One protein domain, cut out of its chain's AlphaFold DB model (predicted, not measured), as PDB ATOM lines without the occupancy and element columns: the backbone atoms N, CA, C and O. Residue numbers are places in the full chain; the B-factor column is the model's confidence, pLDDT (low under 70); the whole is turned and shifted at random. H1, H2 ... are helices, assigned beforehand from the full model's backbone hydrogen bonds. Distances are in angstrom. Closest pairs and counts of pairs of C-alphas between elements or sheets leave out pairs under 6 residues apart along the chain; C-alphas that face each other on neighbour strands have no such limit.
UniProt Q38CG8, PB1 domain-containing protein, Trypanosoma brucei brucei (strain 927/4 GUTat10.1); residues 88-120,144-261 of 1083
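Overview. This is residues 88 to 120 and 144 to 261 of the 1083 residues of the protein "PB1 domain-containing protein" of Trypanosoma brucei brucei (strain 927/4 GUTat10.1) (UniProt Q38CG8). An elongated bundle of four long helices, H1, H3, H4 and H6, lies side by side, with H4 running against the other three. The short helix H5 sits at one end of the bundle beside the first residues of H1, while at the other end H7 folds back along the last part of H6. The printed part has 151 residues with seven named helices, in the order H1 to H7 along the chain, and no named strand; its class is all helix. It is only just loose, close to compact, with a radius of gyration of the C-alphas of 18.2 A, and it spans 60 by 33 by 23 A.

Along the chain. H1, residues 88 to 107, begins at C-alpha 88 (-35.324, -45.498, 13.742) and is 28.6 A long from first to last C-alpha. H2 is residues 116 to 119, 5.0 A. H3, residues 145 to 164, measures 28.4 A, and H4, residues 174 to 200, measures 38.6 A. H5 is residues 205 to 213, 12.5 A. H6, residues 215 to 243, is the longest at 42.2 A and begins at C-alpha 215 (-31.144, -33.673, 6.246). H7, residues 247 to 258, is 15.5 A long and ends at C-alpha 258 (-43.984, -4.549, 1.207).

Arrangement. In the bundle, H1 touches H3 at a shallow tilt of 3 degrees, the same way; the closest C-alphas are those of Ile 94 and Ala 146, 6.7 A apart. H3 and H4 form a helical hairpin, opposite ways at a shallow tilt of 22 degrees, with C-alphas 156 and 184 closest at 5.3 A. H4 touches H6 at a shallow tilt of 5 degrees, opposite ways, closest at Ala 185 and Val 225, whose C-alphas are 6.4 A apart. H6 touches H1 with residues 217 to 228 alone; C-alphas 102 and 221 are closest at 4.8 A. H1 and H4 are close but not clearly touching, with C-alphas 91 and 199 closest at 7.6 A. H2 only just touches H1, with 3 pairs of C-alphas within 8 A, the closest being those of Ile 94 and Leu 118, 7.1 A apart. H5 touches H1, C-alphas 88 and 207 being closest at 5.5 A. H6 and H7 form a helical hairpin, closest at C-alphas 241 and 250, 5.7 A apart. H5 and H7 are apart. Each O i to N i+4 pair is within hydrogen-bond range in H1, H3, H4, H5, H6 and H7; H2 is too short for such a pair.

Size, cuts and confidence. The C-alphas of Val 204 and Ala 247 are the two farthest apart, 60.3 A. Residues 121 to 143 are not printed, and C-alphas 120 and 144 across this cut are 6.8 A apart. Of the links that are printed whole, none is long. The mean pLDDT of the printed part is 87.7; residue 120, residues 168 to 170 and residues 259 to 261 are under 70.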
ATOM      1  N   LEU A  88     -34.841 -46.023  15.014       84.73
ATOM      2  CA  LEU A  88     -35.324 -45.498  13.742       84.73
ATOM      3  C   LEU A  88     -36.695 -44.826  13.911       84.73
ATOM      4  O   LEU A  88     -36.896 -43.715  13.421       84.73
ATOM      5  N   GLY A  89     -37.597 -45.446  14.680       84.80
ATOM      6  CA  GLY A  89     -38.898 -44.873  15.037       84.80
ATOM      7  C   GLY A  89     -38.785 -43.579  15.854       84.80
ATOM      8  O   GLY A  89     -39.550 -42.635  15.634       84.80
ATOM      9  N   GLU A  90     -37.800 -43.479  16.755       84.70
ATOM     10  CA  GLU A  90     -37.501 -42.229  17.473       84.70
ATOM     11  C   GLU A  90     -37.053 -41.107  16.528       84.70
ATOM     12  O   GLU A  90     -37.534 -39.972  16.629       84.70
ATOM     13  N   LEU A  91     -36.133 -41.417  15.607       88.30
ATOM     14  CA  LEU A  91     -35.627 -40.468  14.620       88.30
ATOM     15  C   LEU A  91     -36.750 -39.982  13.694       88.30
ATOM     16  O   LEU A  91     -36.916 -38.777  13.494       88.30
ATOM     17  N   GLU A  92     -37.549 -40.909  13.177       89.62
ATOM     18  CA  GLU A  92     -38.720 -40.625  12.353       89.62
ATOM     19  C   GLU A  92     -39.715 -39.701  13.075       89.62
ATOM     20  O   GLU A  92     -40.169 -38.702  12.503       89.62
ATOM     21  N   ALA A  93     -40.008 -39.969  14.350       89.36
ATOM     22  CA  ALA A  93     -40.889 -39.126  15.151       89.36
ATOM     23  C   ALA A  93     -40.307 -37.716  15.382       89.36
ATOM     24  O   ALA A  93     -41.039 -36.728  15.272       89.36
ATOM     25  N   ILE A  94     -38.999 -37.593  15.645       90.87
ATOM     26  CA  ILE A  94     -38.331 -36.291  15.819       90.87
ATOM     27  C   ILE A  94     -38.327 -35.486  14.521       90.87
ATOM     28  O   ILE A  94     -38.661 -34.304  14.559       90.87
ATOM     29  N   LEU A  95     -38.003 -36.100  13.381       92.71
ATOM     30  CA  LEU A  95     -38.016 -35.419  12.082       92.71
ATOM     31  C   LEU A  95     -39.423 -34.942  11.713       92.71
ATOM     32  O   LEU A  95     -39.594 -33.791  11.327       92.71
ATOM     33  N   THR A  96     -40.441 -35.771  11.954       92.65
ATOM     34  CA  THR A  96     -41.850 -35.385  11.761       92.65
ATOM     35  C   THR A  96     -42.228 -34.191  12.644       92.65
ATOM     36  O   THR A  96     -42.941 -33.281  12.219       92.65
ATOM     37  N   TYR A  97     -41.725 -34.151  13.881       94.08
ATOM     38  CA  TYR A  97     -41.946 -33.007  14.759       94.08
ATOM     39  C   TYR A  97     -41.200 -31.748  14.281       94.08
ATOM     40  O   TYR A  97     -41.763 -30.656  14.340       94.08
ATOM     41  N   VAL A  98     -39.978 -31.877  13.750       94.25
ATOM     42  CA  VAL A  98     -39.242 -30.761  13.128       94.25
ATOM     43  C   VAL A  98     -40.012 -30.198  11.928       94.25
ATOM     44  O   VAL A  98     -40.090 -28.978  11.779       94.25
ATOM     45  N   GLU A  99     -40.628 -31.041  11.097       94.29
ATOM     46  CA  GLU A  99     -41.494 -30.592   9.994       94.29
ATOM     47  C   GLU A  99     -42.698 -29.809  10.517       94.29
ATOM     48  O   GLU A  99     -42.976 -28.708  10.038       94.29
ATOM     49  N   HIS A 100     -43.359 -30.313  11.563       93.81
ATOM     50  CA  HIS A 100     -44.473 -29.616  12.211       93.81
ATOM     51  C   HIS A 100     -44.068 -28.242  12.763       93.81
ATOM     52  O   HIS A 100     -44.770 -27.246  12.556       93.81
ATOM     53  N   VAL A 101     -42.910 -28.162  13.428       94.28
ATOM     54  CA  VAL A 101     -42.333 -26.895  13.906       94.28
ATOM     55  C   VAL A 101     -42.033 -25.969  12.727       94.28
ATOM     56  O   VAL A 101     -42.379 -24.793  12.780       94.28
ATOM     57  N   THR A 102     -41.461 -26.488  11.638       94.18
ATOM     58  CA  THR A 102     -41.137 -25.715  10.427       94.18
ATOM     59  C   THR A 102     -42.389 -25.107   9.797       94.18
ATOM     60  O   THR A 102     -42.409 -23.913   9.491       94.18
ATOM     61  N   VAL A 103     -43.464 -25.889   9.660       92.98
ATOM     62  CA  VAL A 103     -44.761 -25.405   9.160       92.98
ATOM     63  C   VAL A 103     -45.336 -24.344  10.098       92.98
ATOM     64  O   VAL A 103     -45.751 -23.282   9.631       92.98
ATOM     65  N   SER A 104     -45.299 -24.588  11.411       92.33
ATOM     66  CA  SER A 104     -45.793 -23.646  12.425       92.33
ATOM     67  C   SER A 104     -45.031 -22.316  12.393       92.33
ATOM     68  O   SER A 104     -45.645 -21.252  12.420       92.33
ATOM     69  N   LEU A 105     -43.700 -22.357  12.270       92.76
ATOM     70  CA  LEU A 105     -42.844 -21.175  12.137       92.76
ATOM     71  C   LEU A 105     -43.154 -20.405  10.847       92.76
ATOM     72  O   LEU A 105     -43.387 -19.197  10.893       92.76
ATOM     73  N   THR A 106     -43.237 -21.107   9.716       89.19
ATOM     74  CA  THR A 106     -43.513 -20.505   8.401       89.19
ATOM     75  C   THR A 106     -44.881 -19.821   8.364       89.19
ATOM     76  O   THR A 106     -45.016 -18.719   7.834       89.19
ATOM     77  N   ARG A 107     -45.901 -20.443   8.970       86.62
ATOM     78  CA  ARG A 107     -47.264 -19.892   9.063       86.62
ATOM     79  C   ARG A 107     -47.457 -18.908  10.218       86.62
ATOM     80  O   ARG A 107     -48.500 -18.267  10.300       86.62
ATOM     81  N   ARG A 108     -46.459 -18.768  11.098       84.81
ATOM     82  CA  ARG A 108     -46.528 -18.001  12.353       84.81
ATOM     83  C   ARG A 108     -47.677 -18.422  13.272       84.81
ATOM     84  O   ARG A 108     -48.293 -17.602  13.955       84.81
ATOM     85  N   GLU A 109     -47.941 -19.719  13.307       87.36
ATOM     86  CA  GLU A 109     -48.958 -20.337  14.149       87.36
ATOM     87  C   GLU A 109     -48.346 -20.858  15.454       87.36
ATOM     88  O   GLU A 109     -47.135 -21.040  15.574       87.36
ATOM     89  N   ARG A 110     -49.183 -21.090  16.473       86.28
ATOM     90  CA  ARG A 110     -48.701 -21.668  17.734       86.28
ATOM     91  C   ARG A 110     -48.146 -23.069  17.473       86.28
ATOM     92  O   ARG A 110     -48.870 -23.933  16.993       86.28
ATOM     93  N   VAL A 111     -46.898 -23.296  17.872       87.74
ATOM     94  CA  VAL A 111     -46.276 -24.622  17.829       87.74
ATOM     95  C   VAL A 111     -47.005 -25.544  18.807       87.74
ATOM     96  O   VAL A 111     -47.198 -25.194  19.972       87.74
ATOM     97  N   SER A 112     -47.444 -26.710  18.338       89.05
ATOM     98  CA  SER A 112     -48.066 -27.715  19.209       89.05
ATOM     99  C   SER A 112     -46.998 -28.400  20.061       89.05
ATOM    100  O   SER A 112     -45.903 -28.660  19.555       89.05
ATOM    101  N   PRO A 113     -47.280 -28.734  21.330       89.29
ATOM    102  CA  PRO A 113     -46.286 -29.369  22.177       89.29
ATOM    103  C   PRO A 113     -45.972 -30.782  21.654       89.29
ATOM    104  O   PRO A 113     -46.862 -31.435  21.102       89.29
ATOM    105  N   PRO A 114     -44.732 -31.277  21.813       87.91
ATOM    106  CA  PRO A 114     -44.331 -32.560  21.241       87.91
ATOM    107  C   PRO A 114     -45.159 -33.708  21.837       87.91
ATOM    108  O   PRO A 114     -45.576 -33.591  22.996       87.91
ATOM    109  N   PRO A 115     -45.404 -34.806  21.096       85.81
ATOM    110  CA  PRO A 115     -46.008 -36.019  21.642       85.81
ATOM    111  C   PRO A 115     -45.270 -36.506  22.894       85.81
ATOM    112  O   PRO A 115     -44.058 -36.326  23.009       85.81
ATOM    113  N   GLU A 116     -45.982 -37.143  23.826       77.03
ATOM    114  CA  GLU A 116     -45.409 -37.572  25.114       77.03
ATOM    115  C   GLU A 116     -44.207 -38.516  24.937       77.03
ATOM    116  O   GLU A 116     -43.231 -38.411  25.676       77.03
ATOM    117  N   SER A 117     -44.224 -39.345  23.883       76.83
ATOM    118  CA  SER A 117     -43.104 -40.212  23.494       76.83
ATOM    119  C   SER A 117     -41.812 -39.444  23.221       76.83
ATOM    120  O   SER A 117     -40.743 -39.946  23.526       76.83
ATOM    121  N   LEU A 118     -41.880 -38.217  22.701       79.77
ATOM    122  CA  LEU A 118     -40.702 -37.388  22.433       79.77
ATOM    123  C   LEU A 118     -40.276 -36.534  23.632       79.77
ATOM    124  O   LEU A 118     -39.158 -36.019  23.647       79.77
ATOM    125  N   ARG A 119     -41.146 -36.369  24.638       71.67
ATOM    126  CA  ARG A 119     -40.835 -35.614  25.865       71.67
ATOM    127  C   ARG A 119     -40.008 -36.422  26.853       71.67
ATOM    128  O   ARG A 119     -39.179 -35.846  27.555       71.67
ATOM    129  N   THR A 120     -40.233 -37.732  26.900       63.46
ATOM    130  CA  THR A 120     -39.582 -38.652  27.840       63.46
ATOM    131  C   THR A 120     -38.266 -39.224  27.322       63.46
ATOM    132  O   THR A 120     -37.528 -39.812  28.111       63.46
ATOM    133  N   ALA A 144     -35.559 -32.901  26.888       82.18
ATOM    134  CA  ALA A 144     -35.664 -33.613  25.618       82.18
ATOM    135  C   ALA A 144     -35.554 -32.625  24.443       82.18
ATOM    136  O   ALA A 144     -36.194 -31.573  24.476       82.18
ATOM    137  N   LEU A 145     -34.787 -32.972  23.401       85.82
ATOM    138  CA  LEU A 145     -34.505 -32.084  22.259       85.82
ATOM    139  C   LEU A 145     -35.784 -31.546  21.597       85.82
ATOM    140  O   LEU A 145     -35.844 -30.377  21.235       85.82
ATOM    141  N   ALA A 146     -36.835 -32.366  21.493       87.86
ATOM    142  CA  ALA A 146     -38.123 -31.937  20.943       87.86
ATOM    143  C   ALA A 146     -38.835 -30.900  21.832       87.86
ATOM    144  O   ALA A 146     -39.450 -29.965  21.321       87.86
ATOM    145  N   ALA A 147     -38.739 -31.037  23.158       89.04
ATOM    146  CA  ALA A 147     -39.296 -30.065  24.100       89.04
ATOM    147  C   ALA A 147     -38.499 -28.754  24.087       89.04
ATOM    148  O   ALA A 147     -39.082 -27.678  24.157       89.04
ATOM    149  N   GLU A 148     -37.177 -28.828  23.935       90.15
ATOM    150  CA  GLU A 148     -36.344 -27.637  23.782       90.15
ATOM    151  C   GLU A 148     -36.626 -26.914  22.456       90.15
ATOM    152  O   GLU A 148     -36.832 -25.702  22.459       90.15
ATOM    153  N   LEU A 149     -36.752 -27.650  21.344       92.78
ATOM    154  CA  LEU A 149     -37.133 -27.084  20.047       92.78
ATOM    155  C   LEU A 149     -38.492 -26.376  20.123       92.78
ATOM    156  O   LEU A 149     -38.630 -25.256  19.634       92.78
ATOM    157  N   HIS A 150     -39.477 -27.006  20.771       93.52
ATOM    158  CA  HIS A 150     -40.784 -26.409  21.037       93.52
ATOM    159  C   HIS A 150     -40.669 -25.088  21.803       93.52
ATOM    160  O   HIS A 150     -41.205 -24.071  21.360       93.52
ATOM    161  N   ASP A 151     -39.972 -25.100  22.942       92.33
ATOM    162  CA  ASP A 151     -39.863 -23.941  23.827       92.33
ATOM    163  C   ASP A 151     -39.182 -22.768  23.112       92.33
ATOM    164  O   ASP A 151     -39.654 -21.631  23.197       92.33
ATOM    165  N   GLN A 152     -38.111 -23.036  22.359       93.82
ATOM    166  CA  GLN A 152     -37.382 -22.003  21.620       93.82
ATOM    167  C   GLN A 152     -38.180 -21.488  20.414       93.82
ATOM    168  O   GLN A 152     -38.249 -20.276  20.208       93.82
ATOM    169  N   ALA A 153     -38.861 -22.361  19.664       93.97
ATOM    170  CA  ALA A 153     -39.730 -21.954  18.556       93.97
ATOM    171  C   ALA A 153     -40.929 -21.117  19.041       93.97
ATOM    172  O   ALA A 153     -41.241 -20.071  18.464       93.97
ATOM    173  N   ALA A 154     -41.563 -21.518  20.147       93.50
ATOM    174  CA  ALA A 154     -42.633 -20.751  20.780       93.50
ATOM    175  C   ALA A 154     -42.132 -19.389  21.299       93.50
ATOM    176  O   ALA A 154     -42.820 -18.377  21.142       93.50
ATOM    177  N   THR A 155     -40.924 -19.349  21.871       93.44
ATOM    178  CA  THR A 155     -40.282 -18.117  22.353       93.44
ATOM    179  C   THR A 155     -39.953 -17.169  21.198       93.44
ATOM    180  O   THR A 155     -40.300 -15.987  21.269       93.44
ATOM    181  N   LEU A 156     -39.393 -17.676  20.094       93.90
ATOM    182  CA  LEU A 156     -39.127 -16.894  18.884       93.90
ATOM    183  C   LEU A 156     -40.412 -16.251  18.342       93.90
ATOM    184  O   LEU A 156     -40.453 -15.040  18.122       93.90
ATOM    185  N   LEU A 157     -41.485 -17.033  18.184       92.09
ATOM    186  CA  LEU A 157     -42.777 -16.513  17.727       92.09
ATOM    187  C   LEU A 157     -43.370 -15.484  18.696       92.09
ATOM    188  O   LEU A 157     -43.981 -14.510  18.256       92.09
ATOM    189  N   ALA A 158     -43.185 -15.656  20.008       90.84
ATOM    190  CA  ALA A 158     -43.631 -14.682  20.999       90.84
ATOM    191  C   ALA A 158     -42.878 -13.345  20.879       90.84
ATOM    192  O   ALA A 158     -43.505 -12.283  20.956       90.84
ATOM    193  N   TRP A 159     -41.562 -13.382  20.655       91.35
ATOM    194  CA  TRP A 159     -40.754 -12.180  20.440       91.35
ATOM    195  C   TRP A 159     -41.075 -11.478  19.123       91.35
ATOM    196  O   TRP A 159     -41.235 -10.256  19.116       91.35
ATOM    197  N   ILE A 160     -41.258 -12.233  18.035       89.46
ATOM    198  CA  ILE A 160     -41.696 -11.680  16.746       89.46
ATOM    199  C   ILE A 160     -43.082 -11.045  16.888       89.46
ATOM    200  O   ILE A 160     -43.268  -9.900  16.492       89.46
ATOM    201  N   ALA A 161     -44.032 -11.717  17.545       87.99
ATOM    202  CA  ALA A 161     -45.350 -11.140  17.788       87.99
ATOM    203  C   ALA A 161     -45.251  -9.812  18.559       87.99
ATOM    204  O   ALA A 161     -45.869  -8.829  18.157       87.99
ATOM    205  N   ARG A 162     -44.436  -9.743  19.626       88.48
ATOM    206  CA  ARG A 162     -44.181  -8.498  20.382       88.48
ATOM    207  C   ARG A 162     -43.588  -7.391  19.513       88.48
ATOM    208  O   ARG A 162     -43.985  -6.238  19.659       88.48
ATOM    209  N   LEU A 163     -42.669  -7.732  18.615       87.40
ATOM    210  CA  LEU A 163     -42.100  -6.791  17.656       87.40
ATOM    211  C   LEU A 163     -43.145  -6.281  16.651       87.40
ATOM    212  O   LEU A 163     -43.054  -5.145  16.191       87.40
ATOM    213  N   GLU A 164     -44.151  -7.076  16.309       86.70
ATOM    214  CA  GLU A 164     -45.163  -6.737  15.301       86.70
ATOM    215  C   GLU A 164     -46.416  -6.065  15.877       86.70
ATOM    216  O   GLU A 164     -47.178  -5.442  15.135       86.70
ATOM    217  N   TYR A 165     -46.606  -6.110  17.198       84.27
ATOM    218  CA  TYR A 165     -47.634  -5.339  17.903       84.27
ATOM    219  C   TYR A 165     -47.386  -3.841  17.775       84.27
ATOM    220  O   TYR A 165     -46.331  -3.366  18.178       84.27
ATOM    221  N   VAL A 166     -48.369  -3.072  17.292       72.36
ATOM    222  CA  VAL A 166     -48.262  -1.613  17.060       72.36
ATOM    223  C   VAL A 166     -47.543  -0.891  18.207       72.36
ATOM    224  O   VAL A 166     -46.551  -0.197  17.974       72.36
ATOM    225  N   SER A 167     -47.978  -1.149  19.440       73.93
ATOM    226  CA  SER A 167     -47.349  -0.659  20.664       73.93
ATOM    227  C   SER A 167     -46.434  -1.723  21.267       73.93
ATOM    228  O   SER A 167     -46.895  -2.789  21.671       73.93
ATOM    229  N   ILE A 168     -45.145  -1.407  21.380       63.56
ATOM    230  CA  ILE A 168     -44.208  -2.203  22.176       63.56
ATOM    231  C   ILE A 168     -44.362  -1.765  23.635       63.56
ATOM    232  O   ILE A 168     -44.479  -0.573  23.924       63.56
ATOM    233  N   SER A 169     -44.412  -2.724  24.559       58.64
ATOM    234  CA  SER A 169     -44.455  -2.433  25.993       58.64
ATOM    235  C   SER A 169     -43.256  -1.576  26.403       58.64
ATOM    236  O   SER A 169     -42.132  -1.917  26.048       58.64
ATOM    237  N   GLN A 170     -43.483  -0.538  27.214       58.66
ATOM    238  CA  GLN A 170     -42.445   0.389  27.708       58.66
ATOM    239  C   GLN A 170     -41.246  -0.315  28.370       58.66
ATOM    240  O   GLN A 170     -40.150   0.221  28.405       58.66
ATOM    241  N   SER A 171     -41.432  -1.535  28.874       71.81
ATOM    242  CA  SER A 171     -40.385  -2.311  29.536       71.81
ATOM    243  C   SER A 171     -39.373  -2.973  28.596       71.81
ATOM    244  O   SER A 171     -38.516  -3.694  29.093       71.81
ATOM    245  N   ILE A 172     -39.514  -2.850  27.269       79.41
ATOM    246  CA  ILE A 172     -38.653  -3.562  26.315       79.41
ATOM    247  C   ILE A 172     -38.231  -2.616  25.193       79.41
ATOM    248  O   ILE A 172     -39.048  -2.156  24.392       79.41
ATOM    249  N   SER A 173     -36.929  -2.369  25.097       84.99
ATOM    250  CA  SER A 173     -36.348  -1.578  24.015       84.99
ATOM    251  C   SER A 173     -36.311  -2.357  22.692       84.99
ATOM    252  O   SER A 173     -36.225  -3.587  22.658       84.99
ATOM    253  N   LEU A 174     -36.282  -1.644  21.558       85.24
ATOM    254  CA  LEU A 174     -36.085  -2.273  20.239       85.24
ATOM    255  C   LEU A 174     -34.771  -3.067  20.152       85.24
ATOM    256  O   LEU A 174     -34.682  -4.029  19.395       85.24
ATOM    257  N   ARG A 175     -33.748  -2.659  20.914       86.64
ATOM    258  CA  ARG A 175     -32.444  -3.331  20.969       86.64
ATOM    259  C   ARG A 175     -32.524  -4.655  21.721       86.64
ATOM    260  O   ARG A 175     -31.912  -5.630  21.298       86.64
ATOM    261  N   GLU A 176     -33.283  -4.689  22.811       88.14
ATOM    262  CA  GLU A 176     -33.558  -5.925  23.543       88.14
ATOM    263  C   GLU A 176     -34.394  -6.880  22.697       88.14
ATOM    264  O   GLU A 176     -34.018  -8.038  22.587       88.14
ATOM    265  N   LEU A 177     -35.440  -6.407  22.004       88.13
ATOM    266  CA  LEU A 177     -36.203  -7.256  21.077       88.13
ATOM    267  C   LEU A 177     -35.313  -7.886  19.999       88.13
ATOM    268  O   LEU A 177     -35.421  -9.079  19.741       88.13
ATOM    269  N   GLU A 178     -34.421  -7.107  19.383       91.24
ATOM    270  CA  GLU A 178     -33.472  -7.623  18.389       91.24
ATOM    271  C   GLU A 178     -32.550  -8.699  18.978       91.24
ATOM    272  O   GLU A 178     -32.345  -9.747  18.361       91.24
ATOM    273  N   LYS A 179     -32.033  -8.460  20.190       92.93
ATOM    274  CA  LYS A 179     -31.175  -9.407  20.905       92.93
ATOM    275  C   LYS A 179     -31.919 -10.698  21.239       92.93
ATOM    276  O   LYS A 179     -31.375 -11.769  21.005       92.93
ATOM    277  N   GLU A 180     -33.142 -10.606  21.748       92.74
ATOM    278  CA  GLU A 180     -33.947 -11.764  22.151       92.74
ATOM    279  C   GLU A 180     -34.438 -12.580  20.947       92.74
ATOM    280  O   GLU A 180     -34.407 -13.811  20.986       92.74
ATOM    281  N   VAL A 181     -34.813 -11.926  19.837       92.66
ATOM    282  CA  VAL A 181     -35.119 -12.613  18.567       92.66
ATOM    283  C   VAL A 181     -33.883 -13.357  18.056       92.66
ATOM    284  O   VAL A 181     -33.979 -14.530  17.698       92.66
ATOM    285  N   GLY A 182     -32.715 -12.703  18.062       92.97
ATOM    286  CA  GLY A 182     -31.454 -13.319  17.649       92.97
ATOM    287  C   GLY A 182     -31.026 -14.479  18.551       92.97
ATOM    288  O   GLY A 182     -30.625 -15.523  18.045       92.97
ATOM    289  N   ALA A 183     -31.159 -14.328  19.871       93.88
ATOM    290  CA  ALA A 183     -30.853 -15.373  20.844       93.88
ATOM    291  C   ALA A 183     -31.788 -16.582  20.695       93.88
ATOM    292  O   ALA A 183     -31.319 -17.714  20.667       93.88
ATOM    293  N   SER A 184     -33.095 -16.350  20.527       93.34
ATOM    294  CA  SER A 184     -34.068 -17.434  20.326       93.34
ATOM    295  C   SER A 184     -33.792 -18.207  19.036       93.34
ATOM    296  O   SER A 184     -33.853 -19.432  19.035       93.34
ATOM    297  N   ALA A 185     -33.442 -17.512  17.949       94.57
ATOM    298  CA  ALA A 185     -33.064 -18.153  16.691       94.57
ATOM    299  C   ALA A 185     -31.782 -18.990  16.829       94.57
ATOM    300  O   ALA A 185     -31.772 -20.151  16.431       94.57
ATOM    301  N   ALA A 186     -30.747 -18.443  17.473       94.52
ATOM    302  CA  ALA A 186     -29.503 -19.166  17.734       94.52
ATOM    303  C   ALA A 186     -29.722 -20.409  18.616       94.52
ATOM    304  O   ALA A 186     -29.084 -21.434  18.398       94.52
ATOM    305  N   ASN A 187     -30.647 -20.344  19.579       93.72
ATOM    306  CA  ASN A 187     -31.013 -21.503  20.390       93.72
ATOM    307  C   ASN A 187     -31.730 -22.579  19.561       93.72
ATOM    308  O   ASN A 187     -31.464 -23.759  19.761       93.72
ATOM    309  N   ILE A 188     -32.612 -22.203  18.625       94.18
ATOM    310  CA  ILE A 188     -33.227 -23.172  17.701       94.18
ATOM    311  C   ILE A 188     -32.142 -23.842  16.856       94.18
ATOM    312  O   ILE A 188     -32.113 -25.069  16.787       94.18
ATOM    313  N   ASP A 189     -31.220 -23.068  16.280       93.99
ATOM    314  CA  ASP A 189     -30.107 -23.612  15.496       93.99
ATOM    315  C   ASP A 189     -29.238 -24.565  16.330       93.99
ATOM    316  O   ASP A 189     -28.925 -25.658  15.865       93.99
ATOM    317  N   ALA A 190     -28.943 -24.224  17.590       92.82
ATOM    318  CA  ALA A 190     -28.201 -25.092  18.505       92.82
ATOM    319  C   ALA A 190     -28.935 -26.413  18.805       92.82
ATOM    320  O   ALA A 190     -28.305 -27.470  18.873       92.82
ATOM    321  N   VAL A 191     -30.268 -26.387  18.941       92.25
ATOM    322  CA  VAL A 191     -31.075 -27.609  19.107       92.25
ATOM    323  C   VAL A 191     -31.062 -28.449  17.828       92.25
ATOM    324  O   VAL A 191     -30.920 -29.670  17.898       92.25
ATOM    325  N   LEU A 192     -31.162 -27.818  16.654       93.96
ATOM    326  CA  LEU A 192     -31.066 -28.508  15.365       93.96
ATOM    327  C   LEU A 192     -29.664 -29.102  15.144       93.96
ATOM    328  O   LEU A 192     -29.560 -30.215  14.630       93.96
ATOM    329  N   ASP A 193     -28.602 -28.410  15.560       92.38
ATOM    330  CA  ASP A 193     -27.227 -28.924  15.563       92.38
ATOM    331  C   ASP A 193     -27.081 -30.111  16.525       92.38
ATOM    332  O   ASP A 193     -26.453 -31.110  16.179       92.38
ATOM    333  N   ALA A 194     -27.703 -30.064  17.707       89.71
ATOM    334  CA  ALA A 194     -27.695 -31.182  18.649       89.71
ATOM    335  C   ALA A 194     -28.429 -32.420  18.095       89.71
ATOM    336  O   ALA A 194     -27.945 -33.543  18.263       89.71
ATOM    337  N   ILE A 195     -29.557 -32.227  17.397       89.16
ATOM    338  CA  ILE A 195     -30.249 -33.296  16.655       89.16
ATOM    339  C   ILE A 195     -29.322 -33.850  15.564       89.16
ATOM    340  O   ILE A 195     -29.163 -35.068  15.457       89.16
ATOM    341  N   GLU A 196     -28.663 -32.976  14.798       91.39
ATOM    342  CA  GLU A 196     -27.747 -33.388  13.735       91.39
ATOM    343  C   GLU A 196     -26.564 -34.198  14.265       91.39
ATOM    344  O   GLU A 196     -26.269 -35.271  13.740       91.39
ATOM    345  N   VAL A 197     -25.908 -33.733  15.327       89.07
ATOM    346  CA  VAL A 197     -24.774 -34.424  15.952       89.07
ATOM    347  C   VAL A 197     -25.198 -35.773  16.533       89.07
ATOM    348  O   VAL A 197     -24.452 -36.745  16.394       89.07
ATOM    349  N   ARG A 198     -26.384 -35.854  17.151       86.09
ATOM    350  CA  ARG A 198     -26.895 -37.087  17.767       86.09
ATOM    351  C   ARG A 198     -27.137 -38.187  16.737       86.09
ATOM    352  O   ARG A 198     -26.721 -39.317  16.969       86.09
ATOM    353  N   TYR A 199     -27.791 -37.871  15.621       87.94
ATOM    354  CA  TYR A 199     -28.182 -38.889  14.640       87.94
ATOM    355  C   TYR A 199     -27.130 -39.147  13.565       87.94
ATOM    356  O   TYR A 199     -27.052 -40.254  13.039       87.94
ATOM    357  N   ARG A 200     -26.246 -38.179  13.299       88.94
ATOM    358  CA  ARG A 200     -25.081 -38.396  12.432       88.94
ATOM    359  C   ARG A 200     -24.066 -39.363  13.041       88.94
ATOM    360  O   ARG A 200     -23.440 -40.108  12.302       88.94
ATOM    361  N   ASN A 201     -23.895 -39.331  14.363       86.72
ATOM    362  CA  ASN A 201     -22.930 -40.165  15.085       86.72
ATOM    363  C   ASN A 201     -23.612 -41.322  15.836       86.72
ATOM    364  O   ASN A 201     -23.110 -41.763  16.867       86.72
ATOM    365  N   HIS A 202     -24.783 -41.765  15.372       86.26
ATOM    366  CA  HIS A 202     -25.547 -42.818  16.038       86.26
ATOM    367  C   HIS A 202     -24.865 -44.187  15.881       86.26
ATOM    368  O   HIS A 202     -24.337 -44.474  14.814       86.26
ATOM    369  N   ASP A 203     -24.912 -45.060  16.890       84.53
ATOM    370  CA  ASP A 203     -24.210 -46.360  16.851       84.53
ATOM    371  C   ASP A 203     -24.771 -47.323  15.771       84.53
ATOM    372  O   ASP A 203     -24.084 -48.235  15.315       84.53
ATOM    373  N   VAL A 204     -26.017 -47.106  15.332       86.36
ATOM    374  CA  VAL A 204     -26.724 -47.916  14.319       86.36
ATOM    375  C   VAL A 204     -26.616 -47.273  12.931       86.36
ATOM    376  O   VAL A 204     -27.088 -46.151  12.743       86.36
ATOM    377  N   ALA A 205     -26.050 -47.995  11.956       87.41
ATOM    378  CA  ALA A 205     -25.824 -47.510  10.587       87.41
ATOM    379  C   ALA A 205     -27.121 -47.116   9.858       87.41
ATOM    380  O   ALA A 205     -27.168 -46.047   9.256       87.41
ATOM    381  N   ASP A 206     -28.189 -47.905   9.996       86.87
ATOM    382  CA  ASP A 206     -29.489 -47.628   9.363       86.87
ATOM    383  C   ASP A 206     -30.070 -46.275   9.812       86.87
ATOM    384  O   ASP A 206     -30.640 -45.526   9.020       86.87
ATOM    385  N   VAL A 207     -29.861 -45.909  11.084       87.95
ATOM    386  CA  VAL A 207     -30.277 -44.611  11.643       87.95
ATOM    387  C   VAL A 207     -29.450 -43.475  11.041       87.95
ATOM    388  O   VAL A 207     -29.999 -42.418  10.722       87.95
ATOM    389  N   GLN A 208     -28.142 -43.684  10.846       88.99
ATOM    390  CA  GLN A 208     -27.282 -42.700  10.186       88.99
ATOM    391  C   GLN A 208     -27.697 -42.493   8.724       88.99
ATOM    392  O   GLN A 208     -27.816 -41.350   8.285       88.99
ATOM    393  N   GLU A 209     -27.937 -43.570   7.973       87.82
ATOM    394  CA  GLU A 209     -28.338 -43.508   6.564       87.82
ATOM    395  C   GLU A 209     -29.693 -42.808   6.400       87.82
ATOM    396  O   GLU A 209     -29.809 -41.853   5.622       87.82
ATOM    397  N   PHE A 210     -30.685 -43.190   7.211       88.95
ATOM    398  CA  PHE A 210     -31.998 -42.545   7.223       88.95
ATOM    399  C   PHE A 210     -31.905 -41.055   7.584       88.95
ATOM    400  O   PHE A 210     -32.533 -40.204   6.943       88.95
ATOM    401  N   PHE A 211     -31.071 -40.706   8.571       91.42
ATOM    402  CA  PHE A 211     -30.828 -39.313   8.937       91.42
ATOM    403  C   PHE A 211     -30.165 -38.524   7.800       91.42
ATOM    404  O   PHE A 211     -30.577 -37.399   7.510       91.42
ATOM    405  N   MET A 212     -29.164 -39.103   7.130       88.81
ATOM    406  CA  MET A 212     -28.475 -38.471   6.001       88.81
ATOM    407  C   MET A 212     -29.433 -38.188   4.837       88.81
ATOM    408  O   MET A 212     -29.338 -37.109   4.243       88.81
ATOM    409  N   GLY A 213     -30.387 -39.089   4.569       86.76
ATOM    410  CA  GLY A 213     -31.467 -38.882   3.597       86.76
ATOM    411  C   GLY A 213     -32.485 -37.807   4.003       86.76
ATOM    412  O   GLY A 213     -33.064 -37.151   3.141       86.76
ATOM    413  N   SER A 214     -32.643 -37.552   5.305       88.89
ATOM    414  CA  SER A 214     -33.638 -36.619   5.862       88.89
ATOM    415  C   SER A 214     -33.066 -35.253   6.271       88.89
ATOM    416  O   SER A 214     -33.735 -34.446   6.919       88.89
ATOM    417  N   ARG A 215     -31.816 -34.944   5.898       90.52
ATOM    418  CA  ARG A 215     -31.144 -33.673   6.246       90.52
ATOM    419  C   ARG A 215     -31.867 -32.426   5.743       90.52
ATOM    420  O   ARG A 215     -31.719 -31.355   6.332       90.52
ATOM    421  N   GLU A 216     -32.630 -32.549   4.663       91.93
ATOM    422  CA  GLU A 216     -33.366 -31.427   4.082       91.93
ATOM    423  C   GLU A 216     -34.463 -30.900   5.019       91.93
ATOM    424  O   GLU A 216     -34.735 -29.699   5.025       91.93
ATOM    425  N   THR A 217     -35.006 -31.748   5.898       93.02
ATOM    426  CA  THR A 217     -35.964 -31.355   6.940       93.02
ATOM    427  C   THR A 217     -35.351 -30.356   7.927       93.02
ATOM    428  O   THR A 217     -35.948 -29.319   8.222       93.02
ATOM    429  N   LEU A 218     -34.116 -30.602   8.391       93.43
ATOM    430  CA  LEU A 218     -33.401 -29.660   9.261       93.43
ATOM    431  C   LEU A 218     -33.062 -28.360   8.524       93.43
ATOM    432  O   LEU A 218     -33.237 -27.280   9.089       93.43
ATOM    433  N   LYS A 219     -32.615 -28.437   7.261       93.91
ATOM    434  CA  LYS A 219     -32.332 -27.235   6.456       93.91
ATOM    435  C   LYS A 219     -33.580 -26.390   6.220       93.91
ATOM    436  O   LYS A 219     -33.501 -25.170   6.323       93.91
ATOM    437  N   SER A 220     -34.719 -27.029   5.965       93.66
ATOM    438  CA  SER A 220     -36.010 -26.354   5.806       93.66
ATOM    439  C   SER A 220     -36.391 -25.597   7.079       93.66
ATOM    440  O   SER A 220     -36.783 -24.433   7.009       93.66
ATOM    441  N   CYS A 221     -36.181 -26.209   8.251       94.65
ATOM    442  CA  CYS A 221     -36.385 -25.548   9.540       94.65
ATOM    443  C   CYS A 221     -35.458 -24.333   9.718       94.65
ATOM    444  O   CYS A 221     -35.932 -23.241  10.035       94.65
ATOM    445  N   ARG A 222     -34.155 -24.483   9.431       95.34
ATOM    446  CA  ARG A 222     -33.175 -23.378   9.486       95.34
ATOM    447  C   ARG A 222     -33.532 -22.241   8.531       95.34
ATOM    448  O   ARG A 222     -33.430 -21.075   8.905       95.34
ATOM    449  N   SER A 223     -33.989 -22.564   7.320       93.39
ATOM    450  CA  SER A 223     -34.454 -21.566   6.353       93.39
ATOM    451  C   SER A 223     -35.646 -20.790   6.905       93.39
ATOM    452  O   SER A 223     -35.608 -19.565   6.920       93.39
ATOM    453  N   ALA A 224     -36.652 -21.480   7.453       92.84
ATOM    454  CA  ALA A 224     -37.818 -20.832   8.053       92.84
ATOM    455  C   ALA A 224     -37.435 -19.906   9.224       92.84
ATOM    456  O   ALA A 224     -37.957 -18.793   9.332       92.84
ATOM    457  N   VAL A 225     -36.492 -20.318  10.082       93.77
ATOM    458  CA  VAL A 225     -35.955 -19.470  11.163       93.77
ATOM    459  C   VAL A 225     -35.225 -18.249  10.594       93.77
ATOM    460  O   VAL A 225     -35.487 -17.125  11.024       93.77
ATOM    461  N   SER A 226     -34.351 -18.443   9.603       92.70
ATOM    462  CA  SER A 226     -33.618 -17.362   8.937       92.70
ATOM    463  C   SER A 226     -34.561 -16.348   8.279       92.70
ATOM    464  O   SER A 226     -34.381 -15.139   8.449       92.70
ATOM    465  N   ASP A 227     -35.607 -16.816   7.598       89.73
ATOM    466  CA  ASP A 227     -36.610 -15.969   6.950       89.73
ATOM    467  C   ASP A 227     -37.414 -15.160   7.977       89.73
ATOM    468  O   ASP A 227     -37.631 -13.956   7.799       89.73
ATOM    469  N   LEU A 228     -37.792 -15.781   9.101       91.16
ATOM    470  CA  LEU A 228     -38.453 -15.097  10.215       91.16
ATOM    471  C   LEU A 228     -37.566 -14.015  10.842       91.16
ATOM    472  O   LEU A 228     -38.036 -12.896  11.072       91.16
ATOM    473  N   VAL A 229     -36.287 -14.312  11.088       91.33
ATOM    474  CA  VAL A 229     -35.314 -13.339  11.615       91.33
ATOM    475  C   VAL A 229     -35.070 -12.215  10.607       91.33
ATOM    476  O   VAL A 229     -35.017 -11.043  10.989       91.33
ATOM    477  N   GLY A 230     -34.973 -12.537   9.316       89.05
ATOM    478  CA  GLY A 230     -34.871 -11.562   8.232       89.05
ATOM    479  C   GLY A 230     -36.079 -10.624   8.189       89.05
ATOM    480  O   GLY A 230     -35.913  -9.403   8.128       89.05
ATOM    481  N   GLY A 231     -37.293 -11.169   8.304       88.88
ATOM    482  CA  GLY A 231     -38.531 -10.395   8.421       88.88
ATOM    483  C   GLY A 231     -38.554  -9.493   9.658       88.88
ATOM    484  O   GLY A 231     -38.845  -8.301   9.549       88.88
ATOM    485  N   ALA A 232     -38.162 -10.018  10.821       89.40
ATOM    486  CA  ALA A 232     -38.067  -9.247  12.061       89.40
ATOM    487  C   ALA A 232     -37.078  -8.073  11.937       89.40
ATOM    488  O   ALA A 232     -37.386  -6.952  12.344       89.40
ATOM    489  N   ARG A 233     -35.913  -8.280  11.307       89.38
ATOM    490  CA  ARG A 233     -34.943  -7.203  11.041       89.38
ATOM    491  C   ARG A 233     -35.530  -6.098  10.163       89.38
ATOM    492  O   ARG A 233     -35.350  -4.924  10.480       89.38
ATOM    493  N   LYS A 234     -36.278  -6.449   9.112       89.95
ATOM    494  CA  LYS A 234     -36.967  -5.464   8.257       89.95
ATOM    495  C   LYS A 234     -37.974  -4.633   9.064       89.95
ATOM    496  O   LYS A 234     -37.954  -3.406   8.985       89.95
ATOM    497  N   VAL A 235     -38.788  -5.279   9.907       90.06
ATOM    498  CA  VAL A 235     -39.742  -4.590  10.801       90.06
ATOM    499  C   VAL A 235     -39.019  -3.691  11.812       90.06
ATOM    500  O   VAL A 235     -39.461  -2.568  12.052       90.06
ATOM    501  N   LEU A 236     -37.887  -4.129  12.375       89.80
ATOM    502  CA  LEU A 236     -37.061  -3.321  13.283       89.80
ATOM    503  C   LEU A 236     -36.535  -2.046  12.611       89.80
ATOM    504  O   LEU A 236     -36.616  -0.967  13.201       89.80
ATOM    505  N   VAL A 237     -36.008  -2.152  11.388       90.04
ATOM    506  CA  VAL A 237     -35.509  -0.993  10.628       90.04
ATOM    507  C   VAL A 237     -36.653  -0.031  10.306       90.04
ATOM    508  O   VAL A 237     -36.517   1.170  10.546       90.04
ATOM    509  N   LEU A 238     -37.801  -0.557   9.865       90.53
ATOM    510  CA  LEU A 238     -38.995   0.248   9.610       90.53
ATOM    511  C   LEU A 238     -39.457   0.983  10.878       90.53
ATOM    512  O   LEU A 238     -39.692   2.187  10.836       90.53
ATOM    513  N   ARG A 239     -39.509   0.300  12.030       89.79
ATOM    514  CA  ARG A 239     -39.848   0.919  13.322       89.79
ATOM    515  C   ARG A 239     -38.916   2.056  13.706       89.79
ATOM    516  O   ARG A 239     -39.392   3.077  14.193       89.79
ATOM    517  N   ARG A 240     -37.607   1.897  13.497       88.66
ATOM    518  CA  ARG A 240     -36.620   2.951  13.785       88.66
ATOM    519  C   ARG A 240     -36.841   4.180  12.902       88.66
ATOM    520  O   ARG A 240     -36.812   5.298  13.413       88.66
ATOM    521  N   ALA A 241     -37.109   3.978  11.613       89.61
ATOM    522  CA  ALA A 241     -37.391   5.068  10.679       89.61
ATOM    523  C   ALA A 241     -38.719   5.785  11.009       89.61
ATOM    524  O   ALA A 241     -38.764   7.013  11.044       89.61
ATOM    525  N   VAL A 242     -39.767   5.025  11.353       89.62
ATOM    526  CA  VAL A 242     -41.076   5.540  11.800       89.62
ATOM    527  C   VAL A 242     -40.948   6.352  13.089       89.62
ATOM    528  O   VAL A 242     -41.487   7.454  13.175       89.62
ATOM    529  N   ALA A 243     -40.195   5.848  14.074       85.95
ATOM    530  CA  ALA A 243     -39.926   6.573  15.315       85.95
ATOM    531  C   ALA A 243     -39.171   7.886  15.051       85.95
ATOM    532  O   ALA A 243     -39.480   8.901  15.667       85.95
ATOM    533  N   SER A 244     -38.246   7.891  14.090       85.22
ATOM    534  CA  SER A 244     -37.450   9.071  13.714       85.22
ATOM    535  C   SER A 244     -38.189  10.058  12.798       85.22
ATOM    536  O   SER A 244     -37.618  11.081  12.436       85.22
ATOM    537  N   ARG A 245     -39.448   9.777  12.414       87.89
ATOM    538  CA  ARG A 245     -40.264  10.604  11.500       87.89
ATOM    539  C   ARG A 245     -39.647  10.833  10.118       87.89
ATOM    540  O   ARG A 245     -39.986  11.797   9.437       87.89
ATOM    541  N   GLU A 246     -38.778   9.931   9.668       87.61
ATOM    542  CA  GLU A 246     -38.127  10.020   8.356       87.61
ATOM    543  C   GLU A 246     -39.085   9.542   7.248       87.61
ATOM    544  O   GLU A 246     -38.943   8.434   6.732       87.61
ATOM    545  N   ALA A 247     -40.082  10.358   6.882       89.71
ATOM    546  CA  ALA A 247     -41.159   9.983   5.955       89.71
ATOM    547  C   ALA A 247     -40.655   9.381   4.632       89.71
ATOM    548  O   ALA A 247     -41.158   8.343   4.200       89.71
ATOM    549  N   VAL A 248     -39.633   9.993   4.025       90.91
ATOM    550  CA  VAL A 248     -39.015   9.528   2.770       90.91
ATOM    551  C   VAL A 248     -38.456   8.116   2.932       90.91
ATOM    552  O   VAL A 248     -38.851   7.205   2.210       90.91
ATOM    553  N   ARG A 249     -37.625   7.908   3.954       91.32
ATOM    554  CA  ARG A 249     -37.002   6.611   4.223       91.32
ATOM    555  C   ARG A 249     -38.024   5.539   4.586       91.32
ATOM    556  O   ARG A 249     -37.870   4.384   4.207       91.32
ATOM    557  N   VAL A 250     -39.078   5.890   5.327       91.49
ATOM    558  CA  VAL A 250     -40.157   4.944   5.646       91.49
ATOM    559  C   VAL A 250     -40.885   4.520   4.373       91.49
ATOM    560  O   VAL A 250     -41.147   3.331   4.218       91.49
ATOM    561  N   LYS A 251     -41.173   5.448   3.450       91.32
ATOM    562  CA  LYS A 251     -41.782   5.125   2.149       91.32
ATOM    563  C   LYS A 251     -40.878   4.222   1.307       91.32
ATOM    564  O   LYS A 251     -41.381   3.253   0.747       91.32
ATOM    565  N   GLU A 252     -39.572   4.486   1.275       91.04
ATOM    566  CA  GLU A 252     -38.580   3.638   0.594       91.04
ATOM    567  C   GLU A 252     -38.563   2.217   1.171       91.04
ATOM    568  O   GLU A 252     -38.826   1.261   0.450       91.04
ATOM    569  N   LEU A 253     -38.374   2.071   2.489       89.20
ATOM    570  CA  LEU A 253     -38.351   0.763   3.161       89.20
ATOM    571  C   LEU A 253     -39.683   0.013   3.019       89.20
ATOM    572  O   LEU A 253     -39.710  -1.212   2.892       89.20
ATOM    573  N   PHE A 254     -40.806   0.734   3.060       88.51
ATOM    574  CA  PHE A 254     -42.126   0.149   2.847       88.51
ATOM    575  C   PHE A 254     -42.276  -0.343   1.402       88.51
ATOM    576  O   PHE A 254     -42.765  -1.451   1.190       88.51
ATOM    577  N   GLY A 255     -41.805   0.437   0.425       85.62
ATOM    578  CA  GLY A 255     -41.739   0.062  -0.986       85.62
ATOM    579  C   GLY A 255     -40.878  -1.181  -1.226       85.62
ATOM    580  O   GLY A 255     -41.342  -2.142  -1.827       85.62
ATOM    581  N   GLU A 256     -39.662  -1.201  -0.680       84.17
ATOM    582  CA  GLU A 256     -38.693  -2.294  -0.838       84.17
ATOM    583  C   GLU A 256     -39.203  -3.641  -0.311       84.17
ATOM    584  O   GLU A 256     -38.993  -4.681  -0.934       84.17
ATOM    585  N   TYR A 257     -39.840  -3.645   0.862       80.76
ATOM    586  CA  TYR A 257     -40.170  -4.891   1.560       80.76
ATOM    587  C   TYR A 257     -41.640  -5.293   1.457       80.76
ATOM    588  O   TYR A 257     -41.954  -6.476   1.592       80.76
ATOM    589  N   TRP A 258     -42.536  -4.331   1.242       80.45
ATOM    590  CA  TRP A 258     -43.984  -4.549   1.207       80.45
ATOM    591  C   TRP A 258     -44.660  -3.967  -0.043       80.45
ATOM    592  O   TRP A 258     -45.841  -4.251  -0.273       80.45
ATOM    593  N   GLY A 259     -43.935  -3.197  -0.860       64.71
ATOM    594  CA  GLY A 259     -44.426  -2.527  -2.058       64.71
ATOM    595  C   GLY A 259     -44.158  -3.295  -3.347       64.71
ATOM    596  O   GLY A 259     -43.453  -2.802  -4.211       64.71
ATOM    597  N   ASN A 260     -44.759  -4.476  -3.514       56.55
ATOM    598  CA  ASN A 260     -45.258  -4.934  -4.818       56.55
ATOM    599  C   ASN A 260     -46.133  -6.183  -4.635       56.55
ATOM    600  O   ASN A 260     -45.648  -7.277  -4.346       56.55
ATOM    601  N   LYS A 261     -47.448  -6.012  -4.793       50.72
ATOM    602  CA  LYS A 261     -48.425  -7.101  -4.904       50.72
ATOM    603  C   LYS A 261     -48.469  -7.499  -6.383       50.72
ATOM    604  O   LYS A 261     -49.078  -6.771  -7.156       50.72
TER     605      LYS A 261